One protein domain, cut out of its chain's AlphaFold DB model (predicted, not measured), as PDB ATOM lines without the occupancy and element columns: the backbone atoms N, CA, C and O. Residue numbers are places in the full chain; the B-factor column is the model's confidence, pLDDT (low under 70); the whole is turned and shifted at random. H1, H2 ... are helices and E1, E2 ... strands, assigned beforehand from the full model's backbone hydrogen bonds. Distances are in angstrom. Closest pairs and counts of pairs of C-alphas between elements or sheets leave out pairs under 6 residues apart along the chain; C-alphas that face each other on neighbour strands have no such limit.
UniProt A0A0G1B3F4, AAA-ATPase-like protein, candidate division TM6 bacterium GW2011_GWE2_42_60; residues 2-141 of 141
ATOM      1  N   LEU A   2     605.588 311.644 478.601       92.50
ATOM      2  CA  LEU A   2     604.556 311.019 477.746       92.50
ATOM      3  C   LEU A   2     603.419 311.971 477.341       92.50
ATOM      4  O   LEU A   2     602.937 311.925 476.210       92.50
ATOM      5  N   THR A   3     603.018 312.876 478.234       93.00
ATOM      6  CA  THR A   3     602.044 313.926 477.905       93.00
ATOM      7  C   THR A   3     602.559 314.850 476.803       93.00
ATOM      8  O   THR A   3     601.799 315.149 475.894       93.00
ATOM      9  N   CYS A   4     603.843 315.235 476.835       93.88
ATOM     10  CA  CYS A   4     604.474 316.056 475.794       93.88
ATOM     11  C   CYS A   4     604.350 315.362 474.433       93.88
ATOM     12  O   CYS A   4     603.775 315.920 473.504       93.88
ATOM     13  N   LEU A   5     604.757 314.088 474.369       93.25
ATOM     14  CA  LEU A   5     604.684 313.280 473.151       93.25
ATOM     15  C   LEU A   5     603.259 313.195 472.586       93.25
ATOM     16  O   LEU A   5     603.029 313.477 471.414       93.25
ATOM     17  N   THR A   6     602.288 312.856 473.433       93.44
ATOM     18  CA  THR A   6     600.881 312.671 473.027       93.44
ATOM     19  C   THR A   6     600.145 313.975 472.708       93.44
ATOM     20  O   THR A   6     599.066 313.944 472.121       93.44
ATOM     21  N   HIS A   7     600.714 315.130 473.067       93.25
ATOM     22  CA  HIS A   7     600.199 316.456 472.707       93.25
ATOM     23  C   HIS A   7     600.952 317.090 471.531       93.25
ATOM     24  O   HIS A   7     600.622 318.205 471.139       93.25
ATOM     25  N   GLY A   8     601.913 316.375 470.945       91.75
ATOM     26  CA  GLY A   8     602.684 316.832 469.791       91.75
ATOM     27  C   GLY A   8     603.943 317.629 470.126       91.75
ATOM     28  O   GLY A   8     604.639 318.063 469.214       91.75
ATOM     29  N   ASP A   9     604.289 317.776 471.405       95.12
ATOM     30  CA  ASP A   9     605.551 318.377 471.837       95.12
ATOM     31  C   ASP A   9     606.673 317.323 471.837       95.12
ATOM     32  O   ASP A   9     607.140 316.828 472.871       95.12
ATOM     33  N   ALA A  10     607.056 316.921 470.623       94.19
ATOM     34  CA  ALA A  10     608.101 315.930 470.391       94.19
ATOM     35  C   ALA A  10     609.493 316.441 470.811       94.19
ATOM     36  O   ALA A  10     610.341 315.642 471.211       94.19
ATOM     37  N   ALA A  11     609.721 317.757 470.767       95.31
ATOM     38  CA  ALA A  11     610.984 318.375 471.165       95.31
ATOM     39  C   ALA A  11     611.223 318.242 472.676       95.31
ATOM     40  O   ALA A  11     612.297 317.802 473.098       95.31
ATOM     41  N   GLU A  12     610.210 318.533 473.496       96.88
ATOM     42  CA  GLU A  12     610.321 318.343 474.941       96.88
ATOM     43  C   GLU A  12     610.345 316.854 475.308       96.88
ATOM     44  O   GLU A  12     611.094 316.447 476.201       96.88
ATOM     45  N   PHE A  13     609.604 316.003 474.579       95.62
ATOM     46  CA  PHE A  13     609.739 314.552 474.729       95.62
ATOM     47  C   PHE A  13     611.180 314.090 474.498       95.62
ATOM     48  O   PHE A  13     611.707 313.393 475.361       95.62
ATOM     49  N   LYS A  14     611.826 314.502 473.394       96.06
ATOM     50  CA  LYS A  14     613.234 314.184 473.096       96.06
ATOM     51  C   LYS A  14     614.126 314.517 474.289       96.06
ATOM     52  O   LYS A  14     614.831 313.644 474.786       96.06
ATOM     53  N   ARG A  15     614.053 315.758 474.778       96.56
ATOM     54  CA  ARG A  15     614.897 316.239 475.881       96.56
ATOM     55  C   ARG A  15     614.710 315.400 477.147       96.56
ATOM     56  O   ARG A  15     615.685 314.998 477.776       96.56
ATOM     57  N   MET A  16     613.458 315.127 477.517       96.25
ATOM     58  CA  MET A  16     613.145 314.328 478.703       96.25
ATOM     59  C   MET A  16     613.528 312.855 478.538       96.25
ATOM     60  O   MET A  16     613.980 312.244 479.500       96.25
ATOM     61  N   PHE A  17     613.351 312.288 477.343       94.38
ATOM     62  CA  PHE A  17     613.644 310.886 477.054       94.38
ATOM     63  C   PHE A  17     615.140 310.594 477.092       94.38
ATOM     64  O   PHE A  17     615.552 309.571 477.639       94.38
ATOM     65  N   GLU A  18     615.954 311.497 476.550       94.81
ATOM     66  CA  GLU A  18     617.411 311.365 476.567       94.81
ATOM     67  C   GLU A  18     617.960 311.441 477.995       94.81
ATOM     68  O   GLU A  18     618.781 310.607 478.384       94.81
ATOM     69  N   LEU A  19     617.439 312.366 478.811       94.69
ATOM     70  CA  LEU A  19     617.784 312.449 480.232       94.69
ATOM     71  C   LEU A  19     617.331 311.198 480.998       94.69
ATOM     72  O   LEU A  19     618.125 310.596 481.714       94.69
ATOM     73  N   PHE A  20     616.080 310.774 480.801       91.88
ATOM     74  CA  PHE A  20     615.538 309.564 481.418       91.88
ATOM     75  C   PHE A  20     616.379 308.332 481.081       91.88
ATOM     76  O   PHE A  20     616.723 307.569 481.977       91.88
ATOM     77  N   SER A  21     616.736 308.146 479.808       89.00
ATOM     78  CA  SER A  21     617.558 307.015 479.368       89.00
ATOM     79  C   SER A  21     618.912 307.029 480.075       89.00
ATOM     80  O   SER A  21     619.342 306.009 480.613       89.00
ATOM     81  N   TYR A  22     619.549 308.196 480.161       90.31
ATOM     82  CA  TYR A  22     620.827 308.343 480.847       90.31
ATOM     83  C   TYR A  22     620.741 308.065 482.358       90.31
ATOM     84  O   TYR A  22     621.662 307.484 482.934       90.31
ATOM     85  N   GLU A  23     619.656 308.449 483.027       89.94
ATOM     86  CA  GLU A  23     619.489 308.235 484.471       89.94
ATOM     87  C   GLU A  23     619.045 306.809 484.815       89.94
ATOM     88  O   GLU A  23     619.584 306.205 485.744       89.94
ATOM     89  N   ALA A  24     618.098 306.255 484.058       84.56
ATOM     90  CA  ALA A  24     617.482 304.960 484.335       84.56
ATOM     91  C   ALA A  24     618.384 303.774 483.974       84.56
ATOM     92  O   ALA A  24     618.278 302.710 484.583       84.56
ATOM     93  N   LEU A  25     619.258 303.931 482.976       82.62
ATOM     94  CA  LEU A  25     620.106 302.845 482.501       82.62
ATOM     95  C   LEU A  25     621.439 302.806 483.253       82.62
ATOM     96  O   LEU A  25     622.146 303.812 483.390       82.62
ATOM     97  N   SER A  26     621.842 301.613 483.684       77.62
ATOM     98  CA  SER A  26     623.191 301.362 484.186       77.62
ATOM     99  C   SER A  26     624.081 300.819 483.078       77.62
ATOM    100  O   SER A  26     623.702 299.898 482.356       77.62
ATOM    101  N   SER A  27     625.314 301.320 482.984       68.12
ATOM    102  CA  SER A  27     626.313 300.782 482.056       68.12
ATOM    103  C   SER A  27     626.541 299.283 482.264       68.12
ATOM    104  O   SER A  27     626.851 298.590 481.303       68.12
ATOM    105  N   PHE A  28     626.349 298.774 483.489       67.88
ATOM    106  CA  PHE A  28     626.466 297.351 483.810       67.88
ATOM    107  C   PHE A  28     625.356 296.509 483.161       67.88
ATOM    108  O   PHE A  28     625.656 295.449 482.616       67.88
ATOM    109  N   ASP A  29     624.123 297.019 483.101       64.38
ATOM    110  CA  ASP A  29     622.970 296.319 482.502       64.38
ATOM    111  C   ASP A  29     623.056 296.253 480.966       64.38
ATOM    112  O   ASP A  29     622.456 295.394 480.318       64.38
ATOM    113  N   ILE A  30     623.847 297.147 480.367       66.56
ATOM    114  CA  ILE A  30     623.955 297.331 478.913       66.56
ATOM    115  C   ILE A  30     625.100 296.491 478.300       66.56
ATOM    116  O   ILE A  30     625.258 296.432 477.079       66.56
ATOM    117  N   THR A  31     625.880 295.776 479.120       58.00
ATOM    118  CA  THR A  31     627.042 294.970 478.675       58.00
ATOM    119  C   THR A  31     626.691 293.606 478.051       58.00
ATOM    120  O   THR A  31     627.580 292.826 477.709       58.00
ATOM    121  N   GLY A  32     625.405 293.315 477.838       61.47
ATOM    122  CA  GLY A  32     624.923 292.063 477.249       61.47
ATOM    123  C   GLY A  32     624.914 292.008 475.712       61.47
ATOM    124  O   GLY A  32     625.231 292.966 475.005       61.47
ATOM    125  N   ARG A  33     624.498 290.852 475.173       58.44
ATOM    126  CA  ARG A  33     624.404 290.618 473.717       58.44
ATOM    127  C   ARG A  33     623.293 291.428 473.032       58.44
ATOM    128  O   ARG A  33     623.427 291.701 471.845       58.44
ATOM    129  N   GLU A  34     622.245 291.846 473.750       65.62
ATOM    130  CA  GLU A  34     621.039 292.443 473.145       65.62
ATOM    131  C   GLU A  34     620.491 293.664 473.912       65.62
ATOM    132  O   GLU A  34     619.358 293.644 474.389       65.62
ATOM    133  N   PRO A  35     621.261 294.760 474.035       70.25
ATOM    134  CA  PRO A  35     620.789 295.960 474.726       70.25
ATOM    135  C   PRO A  35     619.593 296.626 474.028       70.25
ATOM    136  O   PRO A  35     618.784 297.252 474.700       70.25
ATOM    137  N   GLU A  36     619.396 296.408 472.721       70.06
ATOM    138  CA  GLU A  36     618.179 296.836 472.009       70.06
ATOM    139  C   GLU A  36     616.903 296.266 472.632       70.06
ATOM    140  O   GLU A  36     615.919 296.986 472.780       70.06
ATOM    141  N   ARG A  37     616.928 295.005 473.085       77.06
ATOM    142  CA  ARG A  37     615.775 294.391 473.756       77.06
ATOM    143  C   ARG A  37     615.486 295.037 475.106       77.06
ATOM    144  O   ARG A  37     614.319 295.158 475.465       77.06
ATOM    145  N   LEU A  38     616.520 295.468 475.834       81.38
ATOM    146  CA  LEU A  38     616.353 296.203 477.090       81.38
ATOM    147  C   LEU A  38     615.705 297.566 476.833       81.38
ATOM    148  O   LEU A  38     614.715 297.895 477.482       81.38
ATOM    149  N   TYR A  39     616.217 298.326 475.860       80.88
ATOM    150  CA  TYR A  39     615.639 299.622 475.500       80.88
ATOM    151  C   TYR A  39     614.186 299.478 475.049       80.88
ATOM    152  O   TYR A  39     613.320 300.214 475.510       80.88
ATOM    153  N   HIS A  40     613.904 298.485 474.207       81.81
ATOM    154  CA  HIS A  40     612.558 298.183 473.736       81.81
ATOM    155  C   HIS A  40     611.607 297.786 474.879       81.81
ATOM    156  O   HIS A  40     610.487 298.284 474.961       81.81
ATOM    157  N   ALA A  41     612.042 296.926 475.805       85.94
ATOM    158  CA  ALA A  41     611.230 296.540 476.959       85.94
ATOM    159  C   ALA A  41     610.947 297.733 477.888       85.94
ATOM    160  O   ALA A  41     609.812 297.903 478.337       85.94
ATOM    161  N   LEU A  42     611.952 298.582 478.135       85.44
ATOM    162  CA  LEU A  42     611.817 299.795 478.943       85.44
ATOM    163  C   LEU A  42     610.812 300.774 478.321       85.44
ATOM    164  O   LEU A  42     609.919 301.269 479.011       85.44
ATOM    165  N   THR A  43     610.927 301.032 477.016       85.62
ATOM    166  CA  THR A  43     610.034 301.963 476.317       85.62
ATOM    167  C   THR A  43     608.612 301.436 476.233       85.62
ATOM    168  O   THR A  43     607.680 302.186 476.521       85.62
ATOM    169  N   ILE A  44     608.413 300.148 475.940       88.19
ATOM    170  CA  ILE A  44     607.078 299.538 475.983       88.19
ATOM    171  C   ILE A  44     606.485 299.626 477.385       88.19
ATOM    172  O   ILE A  44     605.341 300.056 477.520       88.19
ATOM    173  N   GLY A  45     607.246 299.260 478.422       90.25
ATOM    174  CA  GLY A  45     606.781 299.327 479.809       90.25
ATOM    175  C   GLY A  45     606.306 300.730 480.190       90.25
ATOM    176  O   GLY A  45     605.264 300.888 480.820       90.25
ATOM    177  N   MET A  46     607.011 301.756 479.716       90.88
ATOM    178  CA  MET A  46     606.605 303.149 479.861       90.88
ATOM    179  C   MET A  46     605.333 303.479 479.056       90.88
ATOM    180  O   MET A  46     604.421 304.116 479.583       90.88
ATOM    181  N   PHE A  47     605.240 303.056 477.793       93.06
ATOM    182  CA  PHE A  47     604.098 303.374 476.931       93.06
ATOM    183  C   PHE A  47     602.811 302.646 477.313       93.06
ATOM    184  O   PHE A  47     601.738 303.164 477.019       93.06
ATOM    185  N   VAL A  48     602.874 301.518 478.027       91.00
ATOM    186  CA  VAL A  48     601.684 300.847 478.585       91.00
ATOM    187  C   VAL A  48     600.845 301.800 479.449       91.00
ATOM    188  O   VAL A  48     599.618 301.706 479.440       91.00
ATOM    189  N   ALA A  49     601.459 302.799 480.093       92.88
ATOM    190  CA  ALA A  49     600.736 303.844 480.824       92.88
ATOM    191  C   ALA A  49     599.768 304.669 479.943       92.88
ATOM    192  O   ALA A  49     598.858 305.316 480.459       92.88
ATOM    193  N   LEU A  50     599.931 304.638 478.615       94.88
ATOM    194  CA  LEU A  50     599.067 305.317 477.649       94.88
ATOM    195  C   LEU A  50     597.876 304.473 477.178       94.88
ATOM    196  O   LEU A  50     597.037 305.013 476.464       94.88
ATOM    197  N   GLN A  51     597.731 303.204 477.581       93.12
ATOM    198  CA  GLN A  51     596.658 302.310 477.094       93.12
ATOM    199  C   GLN A  51     595.228 302.863 477.281       93.12
ATOM    200  O   GLN A  51     594.296 302.513 476.545       93.12
ATOM    201  N   GLY A  52     595.036 303.757 478.256       93.75
ATOM    202  CA  GLY A  52     593.776 304.470 478.464       93.75
ATOM    203  C   GLY A  52     593.408 305.397 477.298       93.75
ATOM    204  O   GLY A  52     592.253 305.402 476.871       93.75
ATOM    205  N   SER A  53     594.379 306.110 476.727       95.50
ATOM    206  CA  SER A  53     594.181 307.136 475.689       95.50
ATOM    207  C   SER A  53     594.676 306.728 474.298       95.50
ATOM    208  O   SER A  53     594.214 307.284 473.303       95.50
ATOM    209  N   HIS A  54     595.574 305.748 474.214       96.25
ATOM    210  CA  HIS A  54     596.195 305.267 472.985       96.25
ATOM    211  C   HIS A  54     596.136 303.743 472.932       96.25
ATOM    212  O   HIS A  54     596.230 303.057 473.947       96.25
ATOM    213  N   GLU A  55     596.009 303.197 471.734       95.50
ATOM    214  CA  GLU A  55     596.366 301.817 471.464       95.50
ATOM    215  C   GLU A  55     597.892 301.731 471.311       95.50
ATOM    216  O   GLU A  55     598.480 302.396 470.459       95.50
ATOM    217  N   VAL A  56     598.528 300.924 472.160       94.81
ATOM    218  CA  VAL A  56     599.983 300.721 472.179       94.81
ATOM    219  C   VAL A  56     600.289 299.411 471.465       94.81
ATOM    220  O   VAL A  56     599.898 298.341 471.937       94.81
ATOM    221  N   ARG A  57     600.977 299.482 470.325       92.81
ATOM    222  CA  ARG A  57     601.380 298.320 469.520       92.81
ATOM    223  C   ARG A  57     602.894 298.229 469.449       92.81
ATOM    224  O   ARG A  57     603.563 299.250 469.354       92.81
ATOM    225  N   SER A  58     603.429 297.013 469.433       91.69
ATOM    226  CA  SER A  58     604.854 296.774 469.211       91.69
ATOM    227  C   SER A  58     605.105 295.566 468.322       91.69
ATOM    228  O   SER A  58     604.305 294.625 468.304       91.69
ATOM    229  N   ASN A  59     606.219 295.592 467.586       85.50
ATOM    230  CA  ASN A  59     606.680 294.496 466.729       85.50
ATOM    231  C   ASN A  59     605.627 293.994 465.717       85.50
ATOM    232  O   ASN A  59     605.592 292.798 465.393       85.50
ATOM    233  N   ARG A  60     604.743 294.877 465.238       85.44
ATOM    234  CA  ARG A  60     603.660 294.551 464.298       85.44
ATOM    235  C   ARG A  60     604.067 294.870 462.866       85.44
ATOM    236  O   ARG A  60     604.860 295.773 462.628       85.44
ATOM    237  N   GLU A  61     603.518 294.105 461.929       77.88
ATOM    238  CA  GLU A  61     603.703 294.340 460.497       77.88
ATOM    239  C   GLU A  61     602.918 295.579 460.049       77.88
ATOM    240  O   GLU A  61     601.743 295.730 460.389       77.88
ATOM    241  N   SER A  62     603.578 296.458 459.297       79.31
ATOM    242  CA  SER A  62     602.992 297.624 458.629       79.31
ATOM    243  C   SER A  62     603.823 297.962 457.392       79.31
ATOM    244  O   SER A  62     605.050 297.824 457.411       79.31
ATOM    245  N   GLY A  63     603.157 298.381 456.315       85.56
ATOM    246  CA  GLY A  63     603.802 298.648 455.031       85.56
ATOM    247  C   GLY A  63     604.656 297.461 454.567       85.56
ATOM    248  O   GLY A  63     604.141 296.367 454.343       85.56
ATOM    249  N   LEU A  64     605.969 297.680 454.442       80.38
ATOM    250  CA  LEU A  64     606.949 296.704 453.943       80.38
ATOM    251  C   LEU A  64     607.852 296.108 455.038       80.38
ATOM    252  O   LEU A  64     608.951 295.623 454.741       80.38
ATOM    253  N   GLY A  65     607.451 296.185 456.311       88.44
ATOM    254  CA  GLY A  65     608.246 295.647 457.413       88.44
ATOM    255  C   GLY A  65     607.514 295.623 458.751       88.44
ATOM    256  O   GLY A  65     606.293 295.507 458.806       88.44
ATOM    257  N   ARG A  66     608.281 295.709 459.843       89.19
ATOM    258  CA  ARG A  66     607.766 295.751 461.216       89.19
ATOM    259  C   ARG A  66     608.357 296.945 461.947       89.19
ATOM    260  O   ARG A  66     609.577 297.043 461.993       89.19
ATOM    261  N   TYR A  67     607.503 297.801 462.497       90.81
ATOM    262  CA  TYR A  67     607.942 298.864 463.400       90.81
ATOM    263  C   TYR A  67     608.213 298.301 464.796       90.81
ATOM    264  O   TYR A  67     607.579 297.322 465.218       90.81
ATOM    265  N   ASP A  68     609.077 298.975 465.551       91.44
ATOM    266  CA  ASP A  68     609.279 298.640 466.957       91.44
ATOM    267  C   ASP A  68     608.063 299.006 467.811       91.44
ATOM    268  O   ASP A  68     607.536 298.136 468.510       91.44
ATOM    269  N   VAL A  69     607.586 300.259 467.750       94.00
ATOM    270  CA  VAL A  69     606.407 300.729 468.506       94.00
ATOM    271  C   VAL A  69     605.538 301.679 467.678       94.00
ATOM    272  O   VAL A  69     606.035 302.544 466.962       94.00
ATOM    273  N   SER A  70     604.219 301.557 467.836       95.38
ATOM    274  CA  SER A  70     603.221 302.499 467.332       95.38
ATOM    275  C   SER A  70     602.233 302.868 468.442       95.38
ATOM    276  O   SER A  70     601.728 301.996 469.157       95.38
ATOM    277  N   LEU A  71     601.975 304.166 468.597       96.25
ATOM    278  CA  LEU A  71     600.995 304.728 469.525       96.25
ATOM    279  C   LEU A  71     599.875 305.360 468.702       96.25
ATOM    280  O   LEU A  71     600.058 306.397 468.061       96.25
ATOM    281  N   ILE A  72     598.709 304.728 468.722       96.69
ATOM    282  CA  ILE A  72     597.556 305.135 467.920       96.69
ATOM    283  C   ILE A  72     596.546 305.778 468.873       96.69
ATOM    284  O   ILE A  72     595.977 305.072 469.707       96.69
ATOM    285  N   PRO A  73     596.322 307.100 468.820       97.19
ATOM    286  CA  PRO A  73     595.410 307.751 469.744       97.19
ATOM    287  C   PRO A  73     593.969 307.311 469.480       97.19
ATOM    288  O   PRO A  73     593.556 307.106 468.339       97.19
ATOM    289  N   LYS A  74     593.183 307.194 470.553       95.81
ATOM    290  CA  LYS A  74     591.731 306.976 470.449       95.81
ATOM    291  C   LYS A  74     591.006 308.249 469.996       95.81
ATOM    292  O   LYS A  74     589.981 308.170 469.330       95.81
ATOM    293  N   ASP A  75     591.553 309.408 470.357       95.31
ATOM    294  CA  ASP A  75     591.145 310.718 469.856       95.31
ATOM    295  C   ASP A  75     591.973 311.067 468.612       95.31
ATOM    296  O   ASP A  75     593.141 311.432 468.719       95.31
ATOM    297  N   LEU A  76     591.365 310.967 467.428       94.31
ATOM    298  CA  LEU A  76     592.044 311.199 466.147       94.31
ATOM    299  C   LEU A  76     592.467 312.664 465.915       94.31
ATOM    300  O   LEU A  76     593.120 312.949 464.912       94.31
ATOM    301  N   SER A  77     592.112 313.595 466.813       93.19
ATOM    302  CA  SER A  77     592.673 314.955 466.810       93.19
ATOM    303  C   SER A  77     594.106 315.011 467.360       93.19
ATOM    304  O   SER A  77     594.833 315.971 467.100       93.19
ATOM    305  N   LYS A  78     594.527 313.980 468.103       95.62
ATOM    306  CA  LYS A  78     595.892 313.814 468.615       95.62
ATOM    307  C   LYS A  78     596.788 313.145 467.563       95.62
ATOM    308  O   LYS A  78     596.286 312.444 466.684       95.62
ATOM    309  N   PRO A  79     598.115 313.351 467.626       96.62
ATOM    310  CA  PRO A  79     599.035 312.711 466.694       96.62
ATOM    311  C   PRO A  79     599.118 311.199 466.925       96.62
ATOM    312  O   PRO A  79     599.171 310.735 468.066       96.62
ATOM    313  N   GLY A  80     599.203 310.437 465.836       97.50
ATOM    314  CA  GLY A  80     599.769 309.090 465.886       97.50
ATOM    315  C   GLY A  80     601.285 309.166 466.018       97.50
ATOM    316  O   GLY A  80     601.893 310.109 465.518       97.50
ATOM    317  N   ILE A  81     601.910 308.201 466.687       97.25
ATOM    318  CA  ILE A  81     603.370 308.182 466.859       97.25
ATOM    319  C   ILE A  81     603.927 306.834 466.410       97.25
ATOM    320  O   ILE A  81     603.402 305.794 466.804       97.25
ATOM    321  N   ILE A  82     605.010 306.852 465.638       96.62
ATOM    322  CA  ILE A  82     605.785 305.664 465.256       96.62
ATOM    323  C   ILE A  82     607.204 305.830 465.789       96.62
ATOM    324  O   ILE A  82     607.808 306.892 465.627       96.62
ATOM    325  N   LEU A  83     607.731 304.786 466.423       94.88
ATOM    326  CA  LEU A  83     609.087 304.759 466.952       94.88
ATOM    327  C   LEU A  83     609.860 303.575 466.377       94.88
ATOM    328  O   LEU A  83     609.335 302.462 466.309       94.88
ATOM    329  N   GLU A  84     611.119 303.832 466.042       94.69
ATOM    330  CA  GLU A  84     612.095 302.832 465.617       94.69
ATOM    331  C   GLU A  84     613.393 303.026 466.411       94.69
ATOM    332  O   GLU A  84     613.879 304.152 466.575       94.69
ATOM    333  N   PHE A  85     613.960 301.931 466.907       92.00
ATOM    334  CA  PHE A  85     615.159 301.914 467.731       92.00
ATOM    335  C   PHE A  85     616.359 301.356 466.956       92.00
ATOM    336  O   PHE A  85     616.251 300.458 466.116       92.00
ATOM    337  N   LYS A  86     617.549 301.872 467.272       91.38
ATOM    338  CA  LYS A  86     618.835 301.350 466.798       91.38
ATOM    339  C   LYS A  86     619.874 301.384 467.907       91.38
ATOM    340  O   LYS A  86     619.999 302.364 468.640       91.38
ATOM    341  N   LYS A  87     620.697 300.349 468.001       90.19
ATOM    342  CA  LYS A  87     621.974 300.414 468.710       90.19
ATOM    343  C   LYS A  87     623.049 300.914 467.759       90.19
ATOM    344  O   LYS A  87     623.159 300.440 466.635       90.19
ATOM    345  N   VAL A  88     623.898 301.802 468.259       91.50
ATOM    346  CA  VAL A  88     625.095 302.239 467.540       91.50
ATOM    347  C   VAL A  88     626.042 301.058 467.289       91.50
ATOM    348  O   VAL A  88     626.544 300.430 468.232       91.50
ATOM    349  N   ASP A  89     626.340 300.787 466.017       89.25
ATOM    350  CA  ASP A  89     627.368 299.830 465.606       89.25
ATOM    351  C   ASP A  89     628.760 300.482 465.615       89.25
ATOM    352  O   ASP A  89     629.246 301.057 464.634       89.25
ATOM    353  N   VAL A  90     629.447 300.339 466.751       86.50
ATOM    354  CA  VAL A  90     630.805 300.869 466.953       86.50
ATOM    355  C   VAL A  90     631.807 300.282 465.948       86.50
ATOM    356  O   VAL A  90     632.742 300.976 465.546       86.50
ATOM    357  N   LYS A  91     631.615 299.037 465.479       88.56
ATOM    358  CA  LYS A  91     632.526 298.414 464.497       88.56
ATOM    359  C   LYS A  91     632.418 299.082 463.130       88.56
ATOM    360  O   LYS A  91     633.412 299.163 462.413       88.56
ATOM    361  N   LYS A  92     631.234 299.594 462.788       90.25
ATOM    362  CA  LYS A  92     630.983 300.363 461.559       90.25
ATOM    363  C   LYS A  92     631.250 301.862 461.709       90.25
ATOM    364  O   LYS A  92     630.945 302.608 460.784       90.25
ATOM    365  N   LYS A  93     631.837 302.303 462.832       92.69
ATOM    366  CA  LYS A  93     632.057 303.725 463.163       92.69
ATOM    367  C   LYS A  93     630.767 304.550 463.119       92.69
ATOM    368  O   LYS A  93     630.787 305.727 462.770       92.69
ATOM    369  N   GLU A  94     629.649 303.917 463.442       94.81
ATOM    370  CA  GLU A  94     628.359 304.583 463.497       94.81
ATOM    371  C   GLU A  94     628.324 305.539 464.702       94.81
ATOM    372  O   GLU A  94     628.911 305.264 465.754       94.81
ATOM    373  N   THR A  95     627.665 306.682 464.546       96.44
ATOM    374  CA  THR A  95     627.368 307.630 465.628       96.44
ATOM    375  C   THR A  95     625.892 307.552 466.007       96.44
ATOM    376  O   THR A  95     625.090 306.975 465.263       96.44
ATOM    377  N   LEU A  96     625.525 308.154 467.142       96.19
ATOM    378  CA  LEU A  96     624.126 308.274 467.553       96.19
ATOM    379  C   LEU A  96     623.287 308.919 466.443       96.19
ATOM    380  O   LEU A  96     622.261 308.361 466.079       96.19
ATOM    381  N   GLU A  97     623.780 310.000 465.837       97.44
ATOM    382  CA  GLU A  97     623.123 310.730 464.746       97.44
ATOM    383  C   GLU A  97     622.882 309.836 463.529       97.44
ATOM    384  O   GLU A  97     621.774 309.776 462.999       97.44
ATOM    385  N   THR A  98     623.909 309.106 463.086       97.69
ATOM    386  CA  THR A  98     623.770 308.233 461.912       97.69
ATOM    387  C   THR A  98     622.829 307.055 462.175       97.69
ATOM    388  O   THR A  98     622.077 306.669 461.282       97.69
ATOM    389  N   ALA A  99     622.829 306.503 463.391       96.56
ATOM    390  CA  ALA A  99     621.941 305.409 463.770       96.56
ATOM    391  C   ALA A  99     620.485 305.883 463.919       96.56
ATOM    392  O   ALA A  99     619.573 305.219 463.427       96.56
ATOM    393  N   SER A 100     620.247 307.051 464.524       97.19
ATOM    394  CA  SER A 100     618.896 307.607 464.676       97.19
ATOM    395  C   SER A 100     618.330 308.039 463.327       97.19
ATOM    396  O   SER A 100     617.143 307.852 463.069       97.19
ATOM    397  N   GLN A 101     619.179 308.538 462.421       98.25
ATOM    398  CA  GLN A 101     618.761 308.843 461.055       98.25
ATOM    399  C   GLN A 101     618.398 307.570 460.285       98.25
ATOM    400  O   GLN A 101     617.405 307.556 459.568       98.25
ATOM    401  N   LYS A 102     619.150 306.474 460.461       97.12
ATOM    402  CA  LYS A 102     618.779 305.169 459.889       97.12
ATOM    403  C   LYS A 102     617.438 304.666 460.414       97.12
ATOM    404  O   LYS A 102     616.690 304.076 459.644       97.12
ATOM    405  N   ALA A 103     617.133 304.905 461.688       96.25
ATOM    406  CA  ALA A 103     615.831 304.577 462.257       96.25
ATOM    407  C   ALA A 103     614.700 305.369 461.575       96.25
ATOM    408  O   ALA A 103     613.730 304.762 461.130       96.25
ATOM    409  N   LEU A 104     614.854 306.689 461.396       97.75
ATOM    410  CA  LEU A 104     613.883 307.500 460.643       97.75
ATOM    411  C   LEU A 104     613.746 307.036 459.190       97.75
ATOM    412  O   LEU A 104     612.635 306.802 458.728       97.75
ATOM    413  N   ASN A 105     614.863 306.835 458.489       97.75
ATOM    414  CA  ASN A 105     614.844 306.364 457.105       97.75
ATOM    415  C   ASN A 105     614.117 305.022 456.986       97.75
ATOM    416  O   ASN A 105     613.361 304.825 456.044       97.75
ATOM    417  N   GLN A 106     614.292 304.116 457.951       96.81
ATOM    418  CA  GLN A 106     613.566 302.851 457.962       96.81
ATOM    419  C   GLN A 106     612.051 303.058 458.099       96.81
ATOM    420  O   GLN A 106     611.302 302.356 457.424       96.81
ATOM    421  N   ILE A 107     611.595 304.004 458.927       96.75
ATOM    422  CA  ILE A 107     610.166 304.331 459.047       96.75
ATOM    423  C   ILE A 107     609.600 304.790 457.693       96.75
ATOM    424  O   ILE A 107     608.544 304.297 457.287       96.75
ATOM    425  N   GLU A 108     610.317 305.673 456.987       96.19
ATOM    426  CA  GLU A 108     609.923 306.173 455.659       96.19
ATOM    427  C   GLU A 108     609.940 305.070 454.597       96.19
ATOM    428  O   GLU A 108     608.938 304.807 453.937       96.19
ATOM    429  N   GLU A 109     611.080 304.396 454.433       96.50
ATOM    430  CA  GLU A 109     611.313 303.402 453.378       96.50
ATOM    431  C   GLU A 109     610.370 302.203 453.497       96.50
ATOM    432  O   GLU A 109     610.036 301.557 452.500       96.50
ATOM    433  N   ARG A 110     609.960 301.874 454.725       96.25
ATOM    434  CA  ARG A 110     609.033 300.775 455.001       96.25
ATOM    435  C   ARG A 110     607.584 301.219 455.093       96.25
ATOM    436  O   ARG A 110     606.721 300.355 455.229       96.25
ATOM    437  N   ASP A 111     607.331 302.517 454.974       94.56
ATOM    438  CA  ASP A 111     606.011 303.128 454.938       94.56
ATOM    439  C   ASP A 111     605.119 302.722 456.125       94.56
ATOM    440  O   ASP A 111     603.944 302.370 455.982       94.56
ATOM    441  N   TYR A 112     605.688 302.745 457.336       95.62
ATOM    442  CA  TYR A 112     604.977 302.305 458.544       95.62
ATOM    443  C   TYR A 112     603.744 303.156 458.865       95.62
ATOM    444  O   TYR A 112     602.823 302.677 459.532       95.62
ATOM    445  N   GLU A 113     603.690 304.386 458.350       95.00
ATOM    446  CA  GLU A 113     602.532 305.274 458.427       95.00
ATOM    447  C   GLU A 113     601.272 304.698 457.776       95.00
ATOM    448  O   GLU A 113     600.171 305.128 458.124       95.00
ATOM    449  N   THR A 114     601.389 303.737 456.852       94.25
ATOM    450  CA  THR A 114     600.236 303.209 456.112       94.25
ATOM    451  C   THR A 114     599.135 302.672 457.025       94.25
ATOM    452  O   THR A 114     597.961 302.959 456.784       94.25
ATOM    453  N   GLU A 115     599.478 301.996 458.125       92.62
ATOM    454  CA  GLU A 115     598.485 301.571 459.120       92.62
ATOM    455  C   GLU A 115     597.749 302.768 459.752       92.62
ATOM    456  O   GLU A 115     596.528 302.742 459.917       92.62
ATOM    457  N   LEU A 116     598.481 303.821 460.117       95.44
ATOM    458  CA  LEU A 116     597.927 304.992 460.796       95.44
ATOM    459  C   LEU A 116     597.048 305.807 459.841       95.44
ATOM    460  O   LEU A 116     595.938 306.203 460.207       95.44
ATOM    461  N   ARG A 117     597.496 305.993 458.594       95.94
ATOM    462  CA  ARG A 117     596.726 306.678 457.547       95.94
ATOM    463  C   ARG A 117     595.440 305.926 457.212       95.94
ATOM    464  O   ARG A 117     594.392 306.557 457.091       95.94
ATOM    465  N   ALA A 118     595.475 304.591 457.159       94.50
ATOM    466  CA  ALA A 118     594.280 303.767 456.953       94.50
ATOM    467  C   ALA A 118     593.227 303.936 458.068       94.50
ATOM    468  O   ALA A 118     592.039 303.721 457.838       94.50
ATOM    469  N   ARG A 119     593.643 304.368 459.265       93.94
ATOM    470  CA  ARG A 119     592.754 304.691 460.396       93.94
ATOM    471  C   ARG A 119     592.283 306.145 460.422       93.94
ATOM    472  O   ARG A 119     591.591 306.538 461.356       93.94
ATOM    473  N   GLY A 120     592.651 306.946 459.424       95.69
ATOM    474  CA  GLY A 120     592.249 308.347 459.312       95.69
ATOM    475  C   GLY A 120     593.140 309.338 460.064       95.69
ATOM    476  O   GLY A 120     592.773 310.510 460.158       95.69
ATOM    477  N   LEU A 121     594.304 308.915 460.574       96.62
ATOM    478  CA  LEU A 121     595.269 309.841 461.171       96.62
ATOM    479  C   LEU A 121     595.921 310.702 460.089       96.62
ATOM    480  O   LEU A 121     596.467 310.192 459.113       96.62
ATOM    481  N   LYS A 122     595.866 312.020 460.294       92.00
ATOM    482  CA  LYS A 122     596.476 313.022 459.405       92.00
ATOM    483  C   LYS A 122     597.790 313.578 459.940       92.00
ATOM    484  O   LYS A 122     598.594 314.074 459.164       92.00
ATOM    485  N   ASN A 123     597.973 313.526 461.257       94.31
ATOM    486  CA  ASN A 123     599.180 313.981 461.930       94.31
ATOM    487  C   ASN A 123     599.895 312.765 462.518       94.31
ATOM    488  O   ASN A 123     599.326 312.064 463.360       94.31
ATOM    489  N   ILE A 124     601.110 312.503 462.042       97.06
ATOM    490  CA  ILE A 124     601.924 311.368 462.466       97.06
ATOM    491  C   ILE A 124     603.316 311.889 462.810       97.06
ATOM    492  O   ILE A 124     603.952 312.546 461.994       97.06
ATOM    493  N   ILE A 125     603.771 311.588 464.021       97.56
ATOM    494  CA  ILE A 125     605.106 311.922 464.516       97.56
ATOM    495  C   ILE A 125     605.981 310.683 464.388       97.56
ATOM    496  O   ILE A 125     605.618 309.608 464.877       97.56
ATOM    497  N   LYS A 126     607.150 310.835 463.771       97.75
ATOM    498  CA  LYS A 126     608.110 309.747 463.582       97.75
ATOM    499  C   LYS A 126     609.331 309.995 464.439       97.75
ATOM    500  O   LYS A 126     609.905 311.082 464.408       97.75
ATOM    501  N   LEU A 127     609.719 308.993 465.219       97.19
ATOM    502  CA  LEU A 127     610.849 309.084 466.132       97.19
ATOM    503  C   LEU A 127     611.866 307.993 465.823       97.19
ATOM    504  O   LEU A 127     611.609 306.807 466.032       97.19
ATOM    505  N   GLY A 128     613.041 308.411 465.365       96.75
ATOM    506  CA  GLY A 128     614.200 307.540 465.233       96.75
ATOM    507  C   GLY A 128     615.076 307.672 466.465       96.75
ATOM    508  O   GLY A 128     615.560 308.764 466.762       96.75
ATOM    509  N   ILE A 129     615.282 306.580 467.194       95.19
ATOM    510  CA  ILE A 129     615.982 306.603 468.478       95.19
ATOM    511  C   ILE A 129     617.221 305.722 468.398       95.19
ATOM    512  O   ILE A 129     617.131 304.522 468.145       95.19
ATOM    513  N   ALA A 130     618.386 306.309 468.651       94.38
ATOM    514  CA  ALA A 130     619.639 305.579 468.750       94.38
ATOM    515  C   ALA A 130     620.121 305.476 470.190       94.38
ATOM    516  O   ALA A 130     619.960 306.417 470.962       94.38
ATOM    517  N   PHE A 131     620.789 304.370 470.515       91.69
ATOM    518  CA  PHE A 131     621.403 304.144 471.820       91.69
ATOM    519  C   PHE A 131     622.877 303.755 471.712       91.69
ATOM    520  O   PHE A 131     623.274 302.939 470.871       91.69
ATOM    521  N   LYS A 132     623.681 304.283 472.635       90.06
ATOM    522  CA  LYS A 132     625.092 303.947 472.828       90.06
ATOM    523  C   LYS A 132     625.397 303.897 474.323       90.06
ATOM    524  O   LYS A 132     625.686 304.905 474.959       90.06
ATOM    525  N   GLY A 133     625.347 302.699 474.900       87.31
ATOM    526  CA  GLY A 133     625.486 302.581 476.348       87.31
ATOM    527  C   GLY A 133     624.299 303.259 477.033       87.31
ATOM    528  O   GLY A 133     623.151 302.903 476.782       87.31
ATOM    529  N   LYS A 134     624.589 304.240 477.883       88.12
ATOM    530  CA  LYS A 134     623.580 305.052 478.571       88.12
ATOM    531  C   LYS A 134     623.076 306.233 477.744       88.12
ATOM    532  O   LYS A 134     622.046 306.810 478.065       88.12
ATOM    533  N   GLU A 135     623.830 306.625 476.724       91.31
ATOM    534  CA  GLU A 135     623.484 307.764 475.887       91.31
ATOM    535  C   GLU A 135     622.433 307.348 474.863       91.31
ATOM    536  O   GLU A 135     622.483 306.243 474.308       91.31
ATOM    537  N   SER A 136     621.510 308.256 474.581       93.69
ATOM    538  CA  SER A 136     620.544 308.105 473.504       93.69
ATOM    539  C   SER A 136     620.394 309.408 472.739       93.69
ATOM    540  O   SER A 136     620.572 310.479 473.315       93.69
ATOM    541  N   LEU A 137     620.003 309.307 471.474       96.81
ATOM    542  CA  LEU A 137     619.608 310.447 470.656       96.81
ATOM    543  C   LEU A 137     618.268 310.151 469.994       96.81
ATOM    544  O   LEU A 137     618.108 309.100 469.370       96.81
ATOM    545  N   VAL A 138     617.331 311.086 470.107       97.19
ATOM    546  CA  VAL A 138     616.036 311.037 469.421       97.19
ATOM    547  C   VAL A 138     616.055 312.032 468.263       97.19
ATOM    548  O   VAL A 138     616.293 313.221 468.468       97.19
ATOM    549  N   LEU A 139     615.761 311.572 467.052       98.06
ATOM    550  CA  LEU A 139     615.446 312.440 465.920       98.06
ATOM    551  C   LEU A 139     613.948 312.408 465.644       98.06
ATOM    552  O   LEU A 139     613.310 311.361 465.755       98.06
ATOM    553  N   ILE A 140     613.415 313.571 465.289       96.94
ATOM    554  CA  ILE A 140     612.011 313.782 464.945       96.94
ATOM    555  C   ILE A 140     611.956 313.966 463.428       96.94
ATOM    556  O   ILE A 140     612.701 314.797 462.903       96.94
ATOM    557  N   GLY A 141     611.123 313.176 462.752       90.25
ATOM    558  CA  GLY A 141     610.881 313.240 461.306       90.25
ATOM    559  C   GLY A 141     609.439 313.556 460.951       90.25
ATOM    560  O   GLY A 141     608.590 313.587 461.873       90.25
TER     561      GLY A 141
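What this domain is: This is residues 2 to 141 of the 141 residues of the protein "AAA-ATPase-like protein" of candidate division TM6 bacterium GW2011_GWE2_42_60 (UniProt A0A0G1B3F4). A twisted sheet of five strands forms the core, with the two long helices H2 and H3 packed on one face and H4 with the short H5 on the other. H2 packs on that face at the E5 edge of the sheet, H3 is on the same face with its contacts mainly to E1, E2 and E3, and the short H1 only grazes the sheet with its residues 5 to 6. The printed part has 140 residues, with five named helices and five named strands in the order H1 H2 H3 E1 E2 E3 H4 H5 E4 E5; the class is mixed, helices and strands. The sheet is mixed, in the order E1, E2, E3, E4, E5, with E3 and E4 parallel and the other neighbours antiparallel. The whole is compact, with a radius of gyration of the C-alphas of 14.4 A, and spans 41 by 29 by 23 A.

Where its parts are: The sheet is made of E1, residues 54 to 58; E2, residues 69 to 73; E3, residues 80 to 87, 24.0 A from first to last C-alpha; E4, residues 124 to 132, 26.4 A; and E5, residues 135 to 140, 17.0 A. The helices are H1, residues 2 to 6; H2, residues 10 to 24, 20.1 A; H3, residues 35 to 50, 23.8 A; H4, residues 96 to 109, 19.7 A; and H5, residues 113 to 118, 8.5 A. H1 begins at C-alpha 2 (604.556, 311.019, 477.746), E3 begins at C-alpha 80 (599.769, 309.090, 465.886), and E5 ends at C-alpha 140 (612.011, 313.782, 464.945).

How they stand to each other: E1 and E5 are the edge strands. E1, E2 and E3 form a meander, each strand the antiparallel neighbour of the one before, with hairpins E1 and E2, and E2 and E3. N 57 and O 70 are 2.9 A apart, and N 71 and O 81 are 2.8 A apart, both within hydrogen-bond range. E3 and E4 are parallel at 18 degrees, with N 86 and O 129 at 2.8 A; with H4 and H5 between them they form a strand-helix-strand unit, two parallel neighbour strands joined through helices, whose crossover is right-handed. E4 and E5 are an antiparallel hairpin, with N 130 and O 137 at 2.9 A. The helices make three layers with the sheet, H2 and H3 on one face and H4 and H5 on the opposite face. H4 lies over E3 and E4 at a height over the sheet of 7.0 A, slantwise to the strands at 42 degrees to E3 on the local plane; its closest C-alphas to E4 are those of Ala 103 and Gly 128, 4.5 A apart. H5 lies over E3 at a height of 9.5 A, along the strands; the closest C-alphas of H5 and E3 are those of Gly 80 and Leu 116, 6.8 A apart. H2 lies over E5, and only just over E4 with 3 of its C-alphas, at a height of 8.9 A and along the strands; the C-alphas of Glu 18 and Ser 136, the closest of H2 and E5, are 5.5 A apart. H3 is on the sheet, and its closest C-alphas to E3 are those of Glu 36 and Lys 87, 6.2 A apart. H2 and H3 are near each other. H1 touches H2, which meets it with residues 10 to 13 alone; the closest C-alphas are those of Leu 5 and Phe 13, 5.4 A apart. In H1, H2, H4 and H5 every O i to N i+4 pair is within hydrogen-bond range; in H3 it is 10 of 12.

The domain as a whole: The two C-alphas farthest apart are those of Asp 75 and Lys 91, 43.5 A. The printed part has no cut, and no link is long. The mean pLDDT of the printed part is 90.7; residues 27 to 34, in the link from H2 to H3, are under 70.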